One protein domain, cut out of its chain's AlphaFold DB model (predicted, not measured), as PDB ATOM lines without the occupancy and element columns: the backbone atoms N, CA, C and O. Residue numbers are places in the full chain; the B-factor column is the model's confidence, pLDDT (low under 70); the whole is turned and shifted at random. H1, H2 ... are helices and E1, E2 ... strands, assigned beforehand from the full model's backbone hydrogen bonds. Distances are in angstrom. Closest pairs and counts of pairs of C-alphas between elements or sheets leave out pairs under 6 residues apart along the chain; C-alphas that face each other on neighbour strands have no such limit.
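What this domain is: This is residues 12 to 119 of the 121 residues of an uncharacterized protein of Gottschalkia purinilytica (UniProt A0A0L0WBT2). One long helix, H4, makes the axis of a rod; H3 folds back along its first part, H1 sticks out sideways beyond little H2, and a small hairpin, E1 and E2, extends the far end. The printed part has 108 residues, in order H1 H2 H3 H4 E1 E2, mostly helix, with one antiparallel sheet. It is extended, radius of gyration of the C-alphas 25.8 A, spanning 89 by 28 by 21 A.

Where its parts are: H1, residues 12 to 23, begins at C-alpha 12 (-27.088, -19.368, -69.077); H2 is residues 26 to 29. H3, residues 33 to 50, is 26.3 A long; H4, residues 61 to 101, 59.8 A. E1 is residues 104 to 108; E2, residues 114 to 118, ends at C-alpha 118 (-22.339, -7.746, -116.097).

How they stand to each other: H1 touches no helix. H2 and H3 only just touch, only at the corner: 3 C-alpha pairs within 8 A, closest Ile 29 and Phe 36, 5.9 A. H3 and H4, a helical hairpin, touch through residues 61 to 78 of H4 alone, closest C-alphas Ser 49 and Ser 64, 5.1 A, at a shallow tilt of 30 degrees, opposite ways. In the hairpin E1 and E2, N 105 and O 117 are 2.8 A apart. Every O i to N i+4 pair is within hydrogen-bond range in H1, H3 and H4; H2 is too short for one.

The domain as a whole: The farthest C-alphas, Lys 58 and Asn 111, are 89.6 A apart. The printed part has no cut and no long link. pLDDT is under 70 in 37 residues, among them 12 to 32.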
ATOM      1  N   ILE A  12     -26.460 -20.422 -68.263       54.59
ATOM      2  CA  ILE A  12     -27.088 -19.368 -69.077       54.59
ATOM      3  C   ILE A  12     -27.199 -18.076 -68.266       54.59
ATOM      4  O   ILE A  12     -26.865 -17.011 -68.771       54.59
ATOM      5  N   LEU A  13     -27.586 -18.169 -66.989       58.88
ATOM      6  CA  LEU A  13     -27.645 -17.009 -66.095       58.88
ATOM      7  C   LEU A  13     -26.256 -16.372 -65.913       58.88
ATOM      8  O   LEU A  13     -26.106 -15.158 -66.007       58.88
ATOM      9  N   LYS A  14     -25.218 -17.192 -65.709       64.44
ATOM     10  CA  LYS A  14     -23.841 -16.718 -65.509       64.44
ATOM     11  C   LYS A  14     -23.254 -16.089 -66.774       64.44
ATOM     12  O   LYS A  14     -22.554 -15.083 -66.686       64.44
ATOM     13  N   GLU A  15     -23.554 -16.654 -67.942       54.69
ATOM     14  CA  GLU A  15     -23.166 -16.064 -69.223       54.69
ATOM     15  C   GLU A  15     -23.936 -14.783 -69.532       54.69
ATOM     16  O   GLU A  15     -23.313 -13.827 -69.979       54.69
ATOM     17  N   ALA A  16     -25.237 -14.718 -69.238       51.75
ATOM     18  CA  ALA A  16     -26.040 -13.510 -69.413       51.75
ATOM     19  C   ALA A  16     -25.530 -12.364 -68.530       51.75
ATOM     20  O   ALA A  16     -25.332 -11.258 -69.019       51.75
ATOM     21  N   VAL A  17     -25.208 -12.646 -67.264       58.19
ATOM     22  CA  VAL A  17     -24.604 -11.671 -66.342       58.19
ATOM     23  C   VAL A  17     -23.241 -11.208 -66.862       58.19
ATOM     24  O   VAL A  17     -22.987 -10.009 -66.959       58.19
ATOM     25  N   LYS A  18     -22.372 -12.137 -67.275       62.22
ATOM     26  CA  LYS A  18     -21.057 -11.804 -67.841       62.22
ATOM     27  C   LYS A  18     -21.180 -10.974 -69.126       62.22
ATOM     28  O   LYS A  18     -20.439 -10.015 -69.304       62.22
ATOM     29  N   GLN A  19     -22.124 -11.315 -69.998       50.53
ATOM     30  CA  GLN A  19     -22.424 -10.588 -71.233       50.53
ATOM     31  C   GLN A  19     -23.014  -9.201 -70.955       50.53
ATOM     32  O   GLN A  19     -22.641  -8.260 -71.648       50.53
ATOM     33  N   SER A  20     -23.850  -9.040 -69.924       54.84
ATOM     34  CA  SER A  20     -24.331  -7.733 -69.465       54.84
ATOM     35  C   SER A  20     -23.182  -6.850 -68.984       54.84
ATOM     36  O   SER A  20     -23.108  -5.701 -69.398       54.84
ATOM     37  N   PHE A  21     -22.227  -7.384 -68.214       57.22
ATOM     38  CA  PHE A  21     -21.037  -6.626 -67.791       57.22
ATOM     39  C   PHE A  21     -20.073  -6.301 -68.942       57.22
ATOM     40  O   PHE A  21     -19.428  -5.258 -68.925       57.22
ATOM     41  N   ILE A  22     -19.978  -7.164 -69.956       54.94
ATOM     42  CA  ILE A  22     -19.163  -6.911 -71.156       54.94
ATOM     43  C   ILE A  22     -19.835  -5.884 -72.080       54.94
ATOM     44  O   ILE A  22     -19.131  -5.112 -72.727       54.94
ATOM     45  N   LYS A  23     -21.174  -5.860 -72.147       48.00
ATOM     46  CA  LYS A  23     -21.950  -4.871 -72.913       48.00
ATOM     47  C   LYS A  23     -22.083  -3.522 -72.217       48.00
ATOM     48  O   LYS A  23     -22.293  -2.536 -72.912       48.00
ATOM     49  N   LEU A  24     -21.815  -3.461 -70.915       52.38
ATOM     50  CA  LEU A  24     -21.647  -2.234 -70.136       52.38
ATOM     51  C   LEU A  24     -20.342  -1.480 -70.477       52.38
ATOM     52  O   LEU A  24     -19.741  -0.832 -69.622       52.38
ATOM     53  N   ASN A  25     -19.824  -1.630 -71.700       52.53
ATOM     54  CA  ASN A  25     -18.598  -0.986 -72.146       52.53
ATOM     55  C   ASN A  25     -18.967   0.389 -72.734       52.53
ATOM     56  O   ASN A  25     -19.430   0.464 -73.879       52.53
ATOM     57  N   PRO A  26     -18.743   1.494 -71.999       53.31
ATOM     58  CA  PRO A  26     -19.252   2.828 -72.342       53.31
ATOM     59  C   PRO A  26     -18.687   3.375 -73.664       53.31
ATOM     60  O   PRO A  26     -19.246   4.293 -74.261       53.31
ATOM     61  N   LYS A  27     -17.602   2.777 -74.173       55.16
ATOM     62  CA  LYS A  27     -16.983   3.134 -75.457       55.16
ATOM     63  C   LYS A  27     -17.859   2.847 -76.683       55.16
ATOM     64  O   LYS A  27     -17.668   3.513 -77.695       55.16
ATOM     65  N   LEU A  28     -18.793   1.895 -76.616       51.84
ATOM     66  CA  LEU A  28     -19.724   1.622 -77.726       51.84
ATOM     67  C   LEU A  28     -20.968   2.524 -77.682       51.84
ATOM     68  O   LEU A  28     -21.559   2.798 -78.723       51.84
ATOM     69  N   ILE A  29     -21.314   3.035 -76.500       53.06
ATOM     70  CA  ILE A  29     -22.569   3.750 -76.227       53.06
ATOM     71  C   ILE A  29     -22.436   5.273 -76.399       53.06
ATOM     72  O   ILE A  29     -23.433   5.960 -76.589       53.06
ATOM     73  N   ILE A  30     -21.213   5.813 -76.466       52.22
ATOM     74  CA  ILE A  30     -20.944   7.248 -76.703       52.22
ATOM     75  C   ILE A  30     -21.591   7.808 -77.983       52.22
ATOM     76  O   ILE A  30     -21.835   9.009 -78.069       52.22
ATOM     77  N   LYS A  31     -21.905   6.964 -78.973       60.16
ATOM     78  CA  LYS A  31     -22.630   7.404 -80.175       60.16
ATOM     79  C   LYS A  31     -24.107   7.721 -79.907       60.16
ATOM     80  O   LYS A  31     -24.677   8.518 -80.644       60.16
ATOM     81  N   ASN A  32     -24.687   7.160 -78.843       66.75
ATOM     82  CA  ASN A  32     -26.081   7.329 -78.440       66.75
ATOM     83  C   ASN A  32     -26.168   7.919 -77.019       66.75
ATOM     84  O   ASN A  32     -26.363   7.183 -76.045       66.75
ATOM     85  N   PRO A  33     -26.063   9.255 -76.878       70.38
ATOM     86  CA  PRO A  33     -25.980   9.923 -75.575       70.38
ATOM     87  C   PRO A  33     -27.198   9.670 -74.677       70.38
ATOM     88  O   PRO A  33     -27.072   9.638 -73.457       70.38
ATOM     89  N   ILE A  34     -28.375   9.445 -75.266       81.00
ATOM     90  CA  ILE A  34     -29.610   9.171 -74.521       81.00
ATOM     91  C   ILE A  34     -29.529   7.808 -73.822       81.00
ATOM     92  O   ILE A  34     -29.818   7.715 -72.631       81.00
ATOM     93  N   MET A  35     -29.090   6.759 -74.530       81.56
ATOM     94  CA  MET A  35     -28.976   5.410 -73.963       81.56
ATOM     95  C   MET A  35     -27.938   5.373 -72.830       81.56
ATOM     96  O   MET A  35     -28.176   4.747 -71.798       81.56
ATOM     97  N   PHE A  36     -26.840   6.121 -72.982       78.81
ATOM     98  CA  PHE A  36     -25.790   6.247 -71.970       78.81
ATOM     99  C   PHE A  36     -26.311   6.740 -70.614       78.81
ATOM    100  O   PHE A  36     -26.020   6.152 -69.572       78.81
ATOM    101  N   ILE A  37     -27.099   7.818 -70.620       84.06
ATOM    102  CA  ILE A  37     -27.627   8.432 -69.394       84.06
ATOM    103  C   ILE A  37     -28.577   7.463 -68.679       84.06
ATOM    104  O   ILE A  37     -28.523   7.334 -67.455       84.06
ATOM    105  N   VAL A  38     -29.417   6.754 -69.439       86.06
ATOM    106  CA  VAL A  38     -30.362   5.771 -68.889       86.06
ATOM    107  C   VAL A  38     -29.619   4.603 -68.237       86.06
ATOM    108  O   VAL A  38     -29.996   4.177 -67.146       86.06
ATOM    109  N   GLU A  39     -28.539   4.117 -68.847       80.56
ATOM    110  CA  GLU A  39     -27.738   3.019 -68.297       80.56
ATOM    111  C   GLU A  39     -26.989   3.420 -67.017       80.56
ATOM    112  O   GLU A  39     -26.965   2.655 -66.051       80.56
ATOM    113  N   ILE A  40     -26.465   4.650 -66.950       82.12
ATOM    114  CA  ILE A  40     -25.886   5.194 -65.711       82.12
ATOM    115  C   ILE A  40     -26.955   5.298 -64.617       82.12
ATOM    116  O   ILE A  40     -26.719   4.867 -63.487       82.12
ATOM    117  N   GLY A  41     -28.137   5.833 -64.936       84.12
ATOM    118  CA  GLY A  41     -29.249   5.927 -63.986       84.12
ATOM    119  C   GLY A  41     -29.696   4.555 -63.473       84.12
ATOM    120  O   GLY A  41     -29.925   4.379 -62.272       84.12
ATOM    121  N   PHE A  42     -29.745   3.554 -64.354       86.38
ATOM    122  CA  PHE A  42     -30.005   2.165 -63.983       86.38
ATOM    123  C   PHE A  42     -28.933   1.622 -63.036       86.38
ATOM    124  O   PHE A  42     -29.266   1.011 -62.023       86.38
ATOM    125  N   LEU A  43     -27.655   1.879 -63.310       81.38
ATOM    126  CA  LEU A  43     -26.557   1.370 -62.492       81.38
ATOM    127  C   LEU A  43     -26.547   1.994 -61.092       81.38
ATOM    128  O   LEU A  43     -26.400   1.282 -60.102       81.38
ATOM    129  N   ILE A  44     -26.781   3.304 -60.994       80.38
ATOM    130  CA  ILE A  44     -26.886   4.014 -59.710       80.38
ATOM    131  C   ILE A  44     -28.069   3.482 -58.888       80.38
ATOM    132  O   ILE A  44     -27.922   3.196 -57.696       80.38
ATOM    133  N   THR A  45     -29.239   3.318 -59.513       81.75
ATOM    134  CA  THR A  45     -30.443   2.816 -58.827       81.75
ATOM    135  C   THR A  45     -30.318   1.342 -58.446       81.75
ATOM    136  O   THR A  45     -30.755   0.961 -57.362       81.75
ATOM    137  N   LEU A  46     -29.649   0.525 -59.264       80.50
ATOM    138  CA  LEU A  46     -29.344  -0.873 -58.960       80.50
ATOM    139  C   LEU A  46     -28.387  -0.998 -57.766       80.50
ATOM    140  O   LEU A  46     -28.645  -1.775 -56.849       80.50
ATOM    141  N   VAL A  47     -27.307  -0.208 -57.745       78.69
ATOM    142  CA  VAL A  47     -26.353  -0.192 -56.623       78.69
ATOM    143  C   VAL A  47     -27.044   0.265 -55.343       78.69
ATOM    144  O   VAL A  47     -26.886  -0.385 -54.316       78.69
ATOM    145  N   THR A  48     -27.866   1.311 -55.408       74.19
ATOM    146  CA  THR A  48     -28.630   1.810 -54.249       74.19
ATOM    147  C   THR A  48     -29.673   0.795 -53.773       74.19
ATOM    148  O   THR A  48     -29.895   0.646 -52.574       74.19
ATOM    149  N   SER A  49     -30.279   0.030 -54.687       75.81
ATOM    150  CA  SER A  49     -31.219  -1.039 -54.336       75.81
ATOM    151  C   SER A  49     -30.560  -2.207 -53.596       75.81
ATOM    152  O   SER A  49     -31.242  -2.874 -52.821       75.81
ATOM    153  N   ILE A  50     -29.281  -2.496 -53.849       76.00
ATOM    154  CA  ILE A  50     -28.534  -3.580 -53.185       76.00
ATOM    155  C   ILE A  50     -27.839  -3.058 -51.918       76.00
ATOM    156  O   ILE A  50     -27.782  -3.749 -50.903       76.00
ATOM    157  N   PHE A  51     -27.339  -1.824 -51.972       77.19
ATOM    158  CA  PHE A  51     -26.628  -1.135 -50.901       77.19
ATOM    159  C   PHE A  51     -27.350   0.178 -50.561       77.19
ATOM    160  O   PHE A  51     -26.925   1.248 -51.003       77.19
ATOM    161  N   PRO A  52     -28.418   0.135 -49.745       68.38
ATOM    162  CA  PRO A  52     -29.215   1.321 -49.421       68.38
ATOM    163  C   PRO A  52     -28.420   2.425 -48.707       68.38
ATOM    164  O   PRO A  52     -28.791   3.589 -48.774       68.38
ATOM    165  N   ASN A  53     -27.283   2.090 -48.087       68.31
ATOM    166  CA  ASN A  53     -26.412   3.049 -47.402       68.31
ATOM    167  C   ASN A  53     -25.379   3.713 -48.334       68.31
ATOM    168  O   ASN A  53     -24.565   4.506 -47.866       68.31
ATOM    169  N   PHE A  54     -25.356   3.371 -49.628       67.88
ATOM    170  CA  PHE A  54     -24.378   3.896 -50.587       67.88
ATOM    171  C   PHE A  54     -24.608   5.377 -50.921       67.88
ATOM    172  O   PHE A  54     -23.660   6.116 -51.175       67.88
ATOM    173  N   ILE A  55     -25.863   5.822 -50.891       67.00
ATOM    174  CA  ILE A  55     -26.261   7.215 -51.097       67.00
ATOM    175  C   ILE A  55     -27.070   7.630 -49.870       67.00
ATOM    176  O   ILE A  55     -27.937   6.884 -49.427       67.00
ATOM    177  N   THR A  56     -26.844   8.836 -49.338       63.59
ATOM    178  CA  THR A  56     -27.597   9.426 -48.203       63.59
ATOM    179  C   THR A  56     -29.077   9.715 -48.538       63.59
ATOM    180  O   THR A  56     -29.730  10.562 -47.931       63.59
ATOM    181  N   SER A  57     -29.625   9.049 -49.550       61.09
ATOM    182  CA  SER A  57     -31.015   9.122 -49.970       61.09
ATOM    183  C   SER A  57     -31.871   8.219 -49.086       61.09
ATOM    184  O   SER A  57     -31.639   7.018 -49.020       61.09
ATOM    185  N   LYS A  58     -32.915   8.779 -48.467       67.44
ATOM    186  CA  LYS A  58     -33.933   8.038 -47.695       67.44
ATOM    187  C   LYS A  58     -34.936   7.292 -48.592       67.44
ATOM    188  O   LYS A  58     -36.127   7.281 -48.300       67.44
ATOM    189  N   LEU A  59     -34.494   6.777 -49.736       67.56
ATOM    190  CA  LEU A  59     -35.390   6.117 -50.677       67.56
ATOM    191  C   LEU A  59     -35.627   4.678 -50.214       67.56
ATOM    192  O   LEU A  59     -34.668   3.950 -49.959       67.56
ATOM    193  N   ASP A  60     -36.891   4.263 -50.130       81.38
ATOM    194  CA  ASP A  60     -37.224   2.893 -49.752       81.38
ATOM    195  C   ASP A  60     -36.559   1.892 -50.710       81.38
ATOM    196  O   ASP A  60     -36.551   2.069 -51.936       81.38
ATOM    197  N   THR A  61     -36.002   0.811 -50.160       79.75
ATOM    198  CA  THR A  61     -35.312  -0.224 -50.946       79.75
ATOM    199  C   THR A  61     -36.239  -0.855 -51.989       79.75
ATOM    200  O   THR A  61     -35.825  -1.102 -53.118       79.75
ATOM    201  N   SER A  62     -37.517  -1.051 -51.647       81.44
ATOM    202  CA  SER A  62     -38.553  -1.562 -52.557       81.44
ATOM    203  C   SER A  62     -38.810  -0.626 -53.742       81.44
ATOM    204  O   SER A  62     -38.984  -1.079 -54.878       81.44
ATOM    205  N   LEU A  63     -38.792   0.684 -53.497       84.62
ATOM    206  CA  LEU A  63     -38.986   1.704 -54.517       84.62
ATOM    207  C   LEU A  63     -37.758   1.795 -55.433       84.62
ATOM    208  O   LEU A  63     -37.905   1.794 -56.654       84.62
ATOM    209  N   SER A  64     -36.551   1.757 -54.860       81.44
ATOM    210  CA  SER A  64     -35.287   1.706 -55.614       81.44
ATOM    211  C   SER A  64     -35.207   0.474 -56.523       81.44
ATOM    212  O   SER A  64     -34.837   0.589 -57.693       81.44
ATOM    213  N   PHE A  65     -35.624  -0.690 -56.016       82.81
ATOM    214  CA  PHE A  65     -35.694  -1.928 -56.793       82.81
ATOM    215  C   PHE A  65     -36.692  -1.822 -57.951       82.81
ATOM    216  O   PHE A  65     -36.382  -2.204 -59.078       82.81
ATOM    217  N   THR A  66     -37.872  -1.253 -57.695       87.88
ATOM    218  CA  THR A  66     -38.909  -1.062 -58.719       87.88
ATOM    219  C   THR A  66     -38.429  -0.128 -59.831       87.88
ATOM    220  O   THR A  66     -38.595  -0.445 -61.009       87.88
ATOM    221  N   ILE A  67     -37.780   0.988 -59.482       87.44
ATOM    222  CA  ILE A  67     -37.189   1.913 -60.462       87.44
ATOM    223  C   ILE A  67     -36.108   1.206 -61.281       87.44
ATOM    224  O   ILE A  67     -36.116   1.299 -62.509       87.44
ATOM    225  N   SER A  68     -35.203   0.478 -60.621       85.38
ATOM    226  CA  SER A  68     -34.147  -0.276 -61.299       85.38
ATOM    227  C   SER A  68     -34.738  -1.288 -62.288       85.38
ATOM    228  O   SER A  68     -34.305  -1.359 -63.437       85.38
ATOM    229  N   LEU A  69     -35.798  -2.000 -61.895       88.44
ATOM    230  CA  LEU A  69     -36.490  -2.957 -62.756       88.44
ATOM    231  C   LEU A  69     -37.120  -2.284 -63.985       88.44
ATOM    232  O   LEU A  69     -36.984  -2.793 -65.097       88.44
ATOM    233  N   ILE A  70     -37.772  -1.133 -63.812       92.25
ATOM    234  CA  ILE A  70     -38.350  -0.371 -64.929       92.25
ATOM    235  C   ILE A  70     -37.249   0.078 -65.894       92.25
ATOM    236  O   ILE A  70     -37.356  -0.169 -67.095       92.25
ATOM    237  N   LEU A  71     -36.172   0.676 -65.374       87.81
ATOM    238  CA  LEU A  71     -35.043   1.137 -66.185       87.81
ATOM    239  C   LEU A  71     -34.381  -0.014 -66.953       87.81
ATOM    240  O   LEU A  71     -34.033   0.152 -68.122       87.81
ATOM    241  N   PHE A  72     -34.275  -1.195 -66.340       84.94
ATOM    242  CA  PHE A  72     -33.787  -2.396 -67.013       84.94
ATOM    243  C   PHE A  72     -34.632  -2.749 -68.246       84.94
ATOM    244  O   PHE A  72     -34.090  -2.964 -69.334       84.94
ATOM    245  N   PHE A  73     -35.961  -2.758 -68.105       88.56
ATOM    246  CA  PHE A  73     -36.855  -2.995 -69.238       88.56
ATOM    247  C   PHE A  73     -36.745  -1.893 -70.294       88.56
ATOM    248  O   PHE A  73     -36.704  -2.204 -71.485       88.56
ATOM    249  N   THR A  74     -36.632  -0.623 -69.897       89.00
ATOM    250  CA  THR A  74     -36.447   0.497 -70.831       89.00
ATOM    251  C   THR A  74     -35.197   0.322 -71.691       89.00
ATOM    252  O   THR A  74     -35.278   0.474 -72.909       89.00
ATOM    253  N   ILE A  75     -34.065  -0.054 -71.090       83.50
ATOM    254  CA  ILE A  75     -32.810  -0.301 -71.820       83.50
ATOM    255  C   ILE A  75     -32.983  -1.462 -72.805       83.50
ATOM    256  O   ILE A  75     -32.567  -1.375 -73.962       83.50
ATOM    257  N   LEU A  76     -33.641  -2.540 -72.375       81.69
ATOM    258  CA  LEU A  76     -33.876  -3.709 -73.218       81.69
ATOM    259  C   LEU A  76     -34.740  -3.374 -74.445       81.69
ATOM    260  O   LEU A  76     -34.405  -3.772 -75.566       81.69
ATOM    261  N   PHE A  77     -35.816  -2.606 -74.257       86.50
ATOM    262  CA  PHE A  77     -36.666  -2.151 -75.358       86.50
ATOM    263  C   PHE A  77     -35.957  -1.149 -76.269       86.50
ATOM    264  O   PHE A  77     -36.075  -1.274 -77.487       86.50
ATOM    265  N   ALA A  78     -35.188  -0.211 -75.715       84.31
ATOM    266  CA  ALA A  78     -34.429   0.763 -76.498       84.31
ATOM    267  C   ALA A  78     -33.424   0.071 -77.435       84.31
ATOM    268  O   ALA A  78     -33.457   0.296 -78.645       84.31
ATOM    269  N   ASN A  79     -32.618  -0.855 -76.905       79.50
ATOM    270  CA  ASN A  79     -31.636  -1.618 -77.687       79.50
ATOM    271  C   ASN A  79     -32.296  -2.476 -78.780       79.50
ATOM    272  O   ASN A  79     -31.758  -2.641 -79.879       79.50
ATOM    273  N   SER A  80     -33.476  -3.027 -78.482       79.19
ATOM    274  CA  SER A  80     -34.253  -3.812 -79.444       79.19
ATOM    275  C   SER A  80     -34.810  -2.931 -80.562       79.19
ATOM    276  O   SER A  80     -34.692  -3.283 -81.735       79.19
ATOM    277  N   ALA A  81     -35.379  -1.772 -80.220       85.25
ATOM    278  CA  ALA A  81     -35.920  -0.819 -81.184       85.25
ATOM    279  C   ALA A  81     -34.833  -0.283 -82.130       85.25
ATOM    280  O   ALA A  81     -35.052  -0.224 -83.340       85.25
ATOM    281  N   GLU A  82     -33.650   0.032 -81.600       82.50
ATOM    282  CA  GLU A  82     -32.494   0.454 -82.393       82.50
ATOM    283  C   GLU A  82     -32.048  -0.642 -83.371       82.50
ATOM    284  O   GLU A  82     -31.939  -0.399 -84.573       82.50
ATOM    285  N   SER A  83     -31.897  -1.880 -82.887       81.50
ATOM    286  CA  SER A  83     -31.516  -3.020 -83.734       81.50
ATOM    287  C   SER A  83     -32.519  -3.260 -84.872       81.50
ATOM    288  O   SER A  83     -32.129  -3.585 -85.996       81.50
ATOM    289  N   ILE A  84     -33.818  -3.084 -84.606       81.06
ATOM    290  CA  ILE A  84     -34.878  -3.194 -85.621       81.06
ATOM    291  C   ILE A  84     -34.763  -2.064 -86.652       81.06
ATOM    292  O   ILE A  84     -34.901  -2.316 -87.853       81.06
ATOM    293  N   ALA A  85     -34.500  -0.832 -86.209       82.00
ATOM    294  CA  ALA A  85     -34.335   0.316 -87.096       82.00
ATOM    295  C   ALA A  85     -33.136   0.130 -88.042       82.00
ATOM    296  O   ALA A  85     -33.279   0.279 -89.260       82.00
ATOM    297  N   GLU A  86     -31.983  -0.287 -87.514       78.00
ATOM    298  CA  GLU A  86     -30.788  -0.564 -88.320       78.00
ATOM    299  C   GLU A  86     -30.971  -1.766 -89.258       78.00
ATOM    300  O   GLU A  86     -30.520  -1.740 -90.411       78.00
ATOM    301  N   GLY A  87     -31.666  -2.811 -88.797       77.25
ATOM    302  CA  GLY A  87     -31.918  -4.027 -89.570       77.25
ATOM    303  C   GLY A  87     -32.675  -3.763 -90.873       77.25
ATOM    304  O   GLY A  87     -32.339  -4.336 -91.913       77.25
ATOM    305  N   ARG A  88     -33.650  -2.843 -90.861       74.62
ATOM    306  CA  ARG A  88     -34.408  -2.467 -92.069       74.62
ATOM    307  C   ARG A  88     -33.567  -1.647 -93.051       74.62
ATOM    308  O   ARG A  88     -33.659  -1.880 -94.256       74.62
ATOM    309  N   GLY A  89     -32.716  -0.747 -92.550       69.38
ATOM    310  CA  GLY A  89     -31.809   0.054 -93.381       69.38
ATOM    311  C   GLY A  89     -30.753  -0.795 -94.096       69.38
ATOM    312  O   GLY A  89     -30.547  -0.642 -95.302       69.38
ATOM    313  N   LYS A  90     -30.142  -1.756 -93.388       70.06
ATOM    314  CA  LYS A  90     -29.191  -2.711 -93.985       70.06
ATOM    315  C   LYS A  90     -29.848  -3.611 -95.028       70.06
ATOM    316  O   LYS A  90     -29.326  -3.730 -96.131       70.06
ATOM    317  N   ALA A  91     -31.014  -4.179 -94.722       70.94
ATOM    318  CA  ALA A  91     -31.718  -5.057 -95.656       70.94
ATOM    319  C   ALA A  91     -32.118  -4.341 -96.965       70.94
ATOM    320  O   ALA A  91     -32.021  -4.926 -98.047       70.94
ATOM    321  N   GLN A  92     -32.524  -3.067 -96.894       73.44
ATOM    322  CA  GLN A  92     -32.810  -2.262 -98.088       73.44
ATOM    323  C   GLN A  92     -31.541  -1.920 -98.879       73.44
ATOM    324  O   GLN A  92     -31.534  -2.061-100.103       73.44
ATOM    325  N   ALA A  93     -30.457  -1.526 -98.205       73.19
ATOM    326  CA  ALA A  93     -29.185  -1.233 -98.860       73.19
ATOM    327  C   ALA A  93     -28.593  -2.470 -99.563       73.19
ATOM    328  O   ALA A  93     -28.108  -2.365-100.693       73.19
ATOM    329  N   ASP A  94     -28.685  -3.644 -98.935       74.06
ATOM    330  CA  ASP A  94     -28.219  -4.906 -99.515       74.06
ATOM    331  C   ASP A  94     -29.076  -5.339-100.709       74.06
ATOM    332  O   ASP A  94     -28.532  -5.783-101.724       74.06
ATOM    333  N   SER A  95     -30.395  -5.127-100.654       71.31
ATOM    334  CA  SER A  95     -31.291  -5.368-101.795       71.31
ATOM    335  C   SER A  95     -30.940  -4.476-102.993       71.31
ATOM    336  O   SER A  95     -30.891  -4.952-104.128       71.31
ATOM    337  N   LEU A  96     -30.617  -3.201-102.748       69.81
ATOM    338  CA  LEU A  96     -30.217  -2.250-103.791       69.81
ATOM    339  C   LEU A  96     -28.836  -2.576-104.380       69.81
ATOM    340  O   LEU A  96     -28.645  -2.511-105.597       69.81
ATOM    341  N   LYS A  97     -27.875  -2.976-103.535       71.12
ATOM    342  CA  LYS A  97     -26.559  -3.465-103.983       71.12
ATOM    343  C   LYS A  97     -26.687  -4.713-104.847       71.12
ATOM    344  O   LYS A  97     -26.011  -4.801-105.869       71.12
ATOM    345  N   LYS A  98     -27.544  -5.657-104.454       62.56
ATOM    346  CA  LYS A  98     -27.795  -6.880-105.222       62.56
ATOM    347  C   LYS A  98     -28.437  -6.554-106.572       62.56
ATOM    348  O   LYS A  98     -27.916  -6.971-107.598       62.56
ATOM    349  N   SER A  99     -29.449  -5.683-106.580       65.31
ATOM    350  CA  SER A  99     -30.094  -5.218-107.813       65.31
ATOM    351  C   SER A  99     -29.128  -4.515-108.775       65.31
ATOM    352  O   SER A  99     -29.188  -4.782-109.969       65.31
ATOM    353  N   LYS A 100     -28.188  -3.686-108.290       62.78
ATOM    354  CA  LYS A 100     -27.144  -3.088-109.148       62.78
ATOM    355  C   LYS A 100     -26.204  -4.122-109.775       62.78
ATOM    356  O   LYS A 100     -25.708  -3.889-110.874       62.78
ATOM    357  N   LYS A 101     -25.935  -5.226-109.075       61.38
ATOM    358  CA  LYS A 101     -25.008  -6.275-109.522       61.38
ATOM    359  C   LYS A 101     -25.603  -7.151-110.627       61.38
ATOM    360  O   LYS A 101     -24.865  -7.615-111.489       61.38
ATOM    361  N   ASP A 102     -26.925  -7.308-110.628       64.62
ATOM    362  CA  ASP A 102     -27.660  -8.139-111.589       64.62
ATOM    363  C   ASP A 102     -28.000  -7.404-112.907       64.62
ATOM    364  O   ASP A 102     -28.645  -7.969-113.791       64.62
ATOM    365  N   ILE A 103     -27.565  -6.147-113.082       70.62
ATOM    366  CA  ILE A 103     -27.782  -5.406-114.332       70.62
ATOM    367  C   ILE A 103     -26.808  -5.916-115.404       70.62
ATOM    368  O   ILE A 103     -25.590  -5.765-115.285       70.62
ATOM    369  N   ILE A 104     -27.361  -6.487-116.474       74.06
ATOM    370  CA  ILE A 104     -26.631  -6.864-117.688       74.06
ATOM    371  C   ILE A 104     -26.584  -5.646-118.610       74.06
ATOM    372  O   ILE A 104     -27.624  -5.070-118.935       74.06
ATOM    373  N   VAL A 105     -25.386  -5.258-119.036       77.12
ATOM    374  CA  VAL A 105     -25.153  -4.108-119.914       77.12
ATOM    375  C   VAL A 105     -24.658  -4.606-121.265       77.12
ATOM    376  O   VAL A 105     -23.862  -5.541-121.352       77.12
ATOM    377  N   ASN A 106     -25.128  -3.973-122.333       80.56
ATOM    378  CA  ASN A 106     -24.641  -4.239-123.678       80.56
ATOM    379  C   ASN A 106     -23.372  -3.411-123.914       80.56
ATOM    380  O   ASN A 106     -23.437  -2.183-123.971       80.56
ATOM    381  N   LYS A 107     -22.224  -4.073-124.055       80.38
ATOM    382  CA  LYS A 107     -20.959  -3.450-124.451       80.38
ATOM    383  C   LYS A 107     -20.807  -3.544-125.965       80.38
ATOM    384  O   LYS A 107     -20.918  -4.622-126.542       80.38
ATOM    385  N   LEU A 108     -20.552  -2.405-126.599       83.44
ATOM    386  CA  LEU A 108     -20.253  -2.319-128.027       83.44
ATOM    387  C   LEU A 108     -18.748  -2.505-128.237       83.44
ATOM    388  O   LEU A 108     -17.940  -1.784-127.646       83.44
ATOM    389  N   LEU A 109     -18.376  -3.495-129.044       80.69
ATOM    390  CA  LEU A 109     -16.992  -3.783-129.399       80.69
ATOM    391  C   LEU A 109     -16.571  -2.973-130.646       80.69
ATOM    392  O   LEU A 109     -17.424  -2.633-131.468       80.69
ATOM    393  N   PRO A 110     -15.265  -2.697-130.840       78.75
ATOM    394  CA  PRO A 110     -14.754  -1.918-131.982       78.75
ATOM    395  C   PRO A 110     -15.119  -2.502-133.359       78.75
ATOM    396  O   PRO A 110     -15.158  -1.803-134.362       78.75
ATOM    397  N   ASN A 111     -15.395  -3.801-133.388       80.25
ATOM    398  CA  ASN A 111     -15.768  -4.623-134.531       80.25
ATOM    399  C   ASN A 111     -17.290  -4.625-134.809       80.25
ATOM    400  O   ASN A 111     -17.754  -5.407-135.632       80.25
ATOM    401  N   GLY A 112     -18.072  -3.775-134.132       79.38
ATOM    402  CA  GLY A 112     -19.517  -3.611-134.354       79.38
ATOM    403  C   GLY A 112     -20.405  -4.656-133.665       79.38
ATOM    404  O   GLY A 112     -21.626  -4.517-133.664       79.38
ATOM    405  N   ASN A 113     -19.811  -5.674-133.034       80.12
ATOM    406  CA  ASN A 113     -20.540  -6.679-132.263       80.12
ATOM    407  C   ASN A 113     -20.948  -6.159-130.879       80.12
ATOM    408  O   ASN A 113     -20.226  -5.391-130.240       80.12
ATOM    409  N   VAL A 114     -22.103  -6.627-130.404       81.44
ATOM    410  CA  VAL A 114     -22.640  -6.309-129.076       81.44
ATOM    411  C   VAL A 114     -22.468  -7.518-128.166       81.44
ATOM    412  O   VAL A 114     -22.987  -8.593-128.460       81.44
ATOM    413  N   GLU A 115     -21.775  -7.337-127.046       80.06
ATOM    414  CA  GLU A 115     -21.552  -8.381-126.049       80.06
ATOM    415  C   GLU A 115     -22.242  -8.011-124.732       80.06
ATOM    416  O   GLU A 115     -22.162  -6.874-124.262       80.06
ATOM    417  N   LYS A 116     -22.968  -8.962-124.140       77.75
ATOM    418  CA  LYS A 116     -23.661  -8.764-122.863       77.75
ATOM    419  C   LYS A 116     -22.702  -9.047-121.720       77.75
ATOM    420  O   LYS A 116     -22.361 -10.203-121.486       77.75
ATOM    421  N   ILE A 117     -22.315  -8.006-120.989       78.25
ATOM    422  CA  ILE A 117     -21.453  -8.127-119.812       78.25
ATOM    423  C   ILE A 117     -22.194  -7.696-118.539       78.25
ATOM    424  O   ILE A 117     -23.079  -6.838-118.594       78.25
ATOM    425  N   PRO A 118     -21.856  -8.263-117.372       73.88
ATOM    426  CA  PRO A 118     -22.339  -7.746-116.097       73.88
ATOM    427  C   PRO A 118     -21.840  -6.311-115.877       73.88
ATOM    428  O   PRO A 118     -20.675  -6.016-116.131       73.88
ATOM    429  N   SER A 119     -22.679  -5.438-115.313       62.44
ATOM    430  CA  SER A 119     -22.355  -4.027-115.008       62.44
ATOM    431  C   SER A 119     -21.175  -3.834-114.032       62.44
ATOM    432  O   SER A 119     -20.726  -2.718-113.798       62.44
TER     433      SER A 119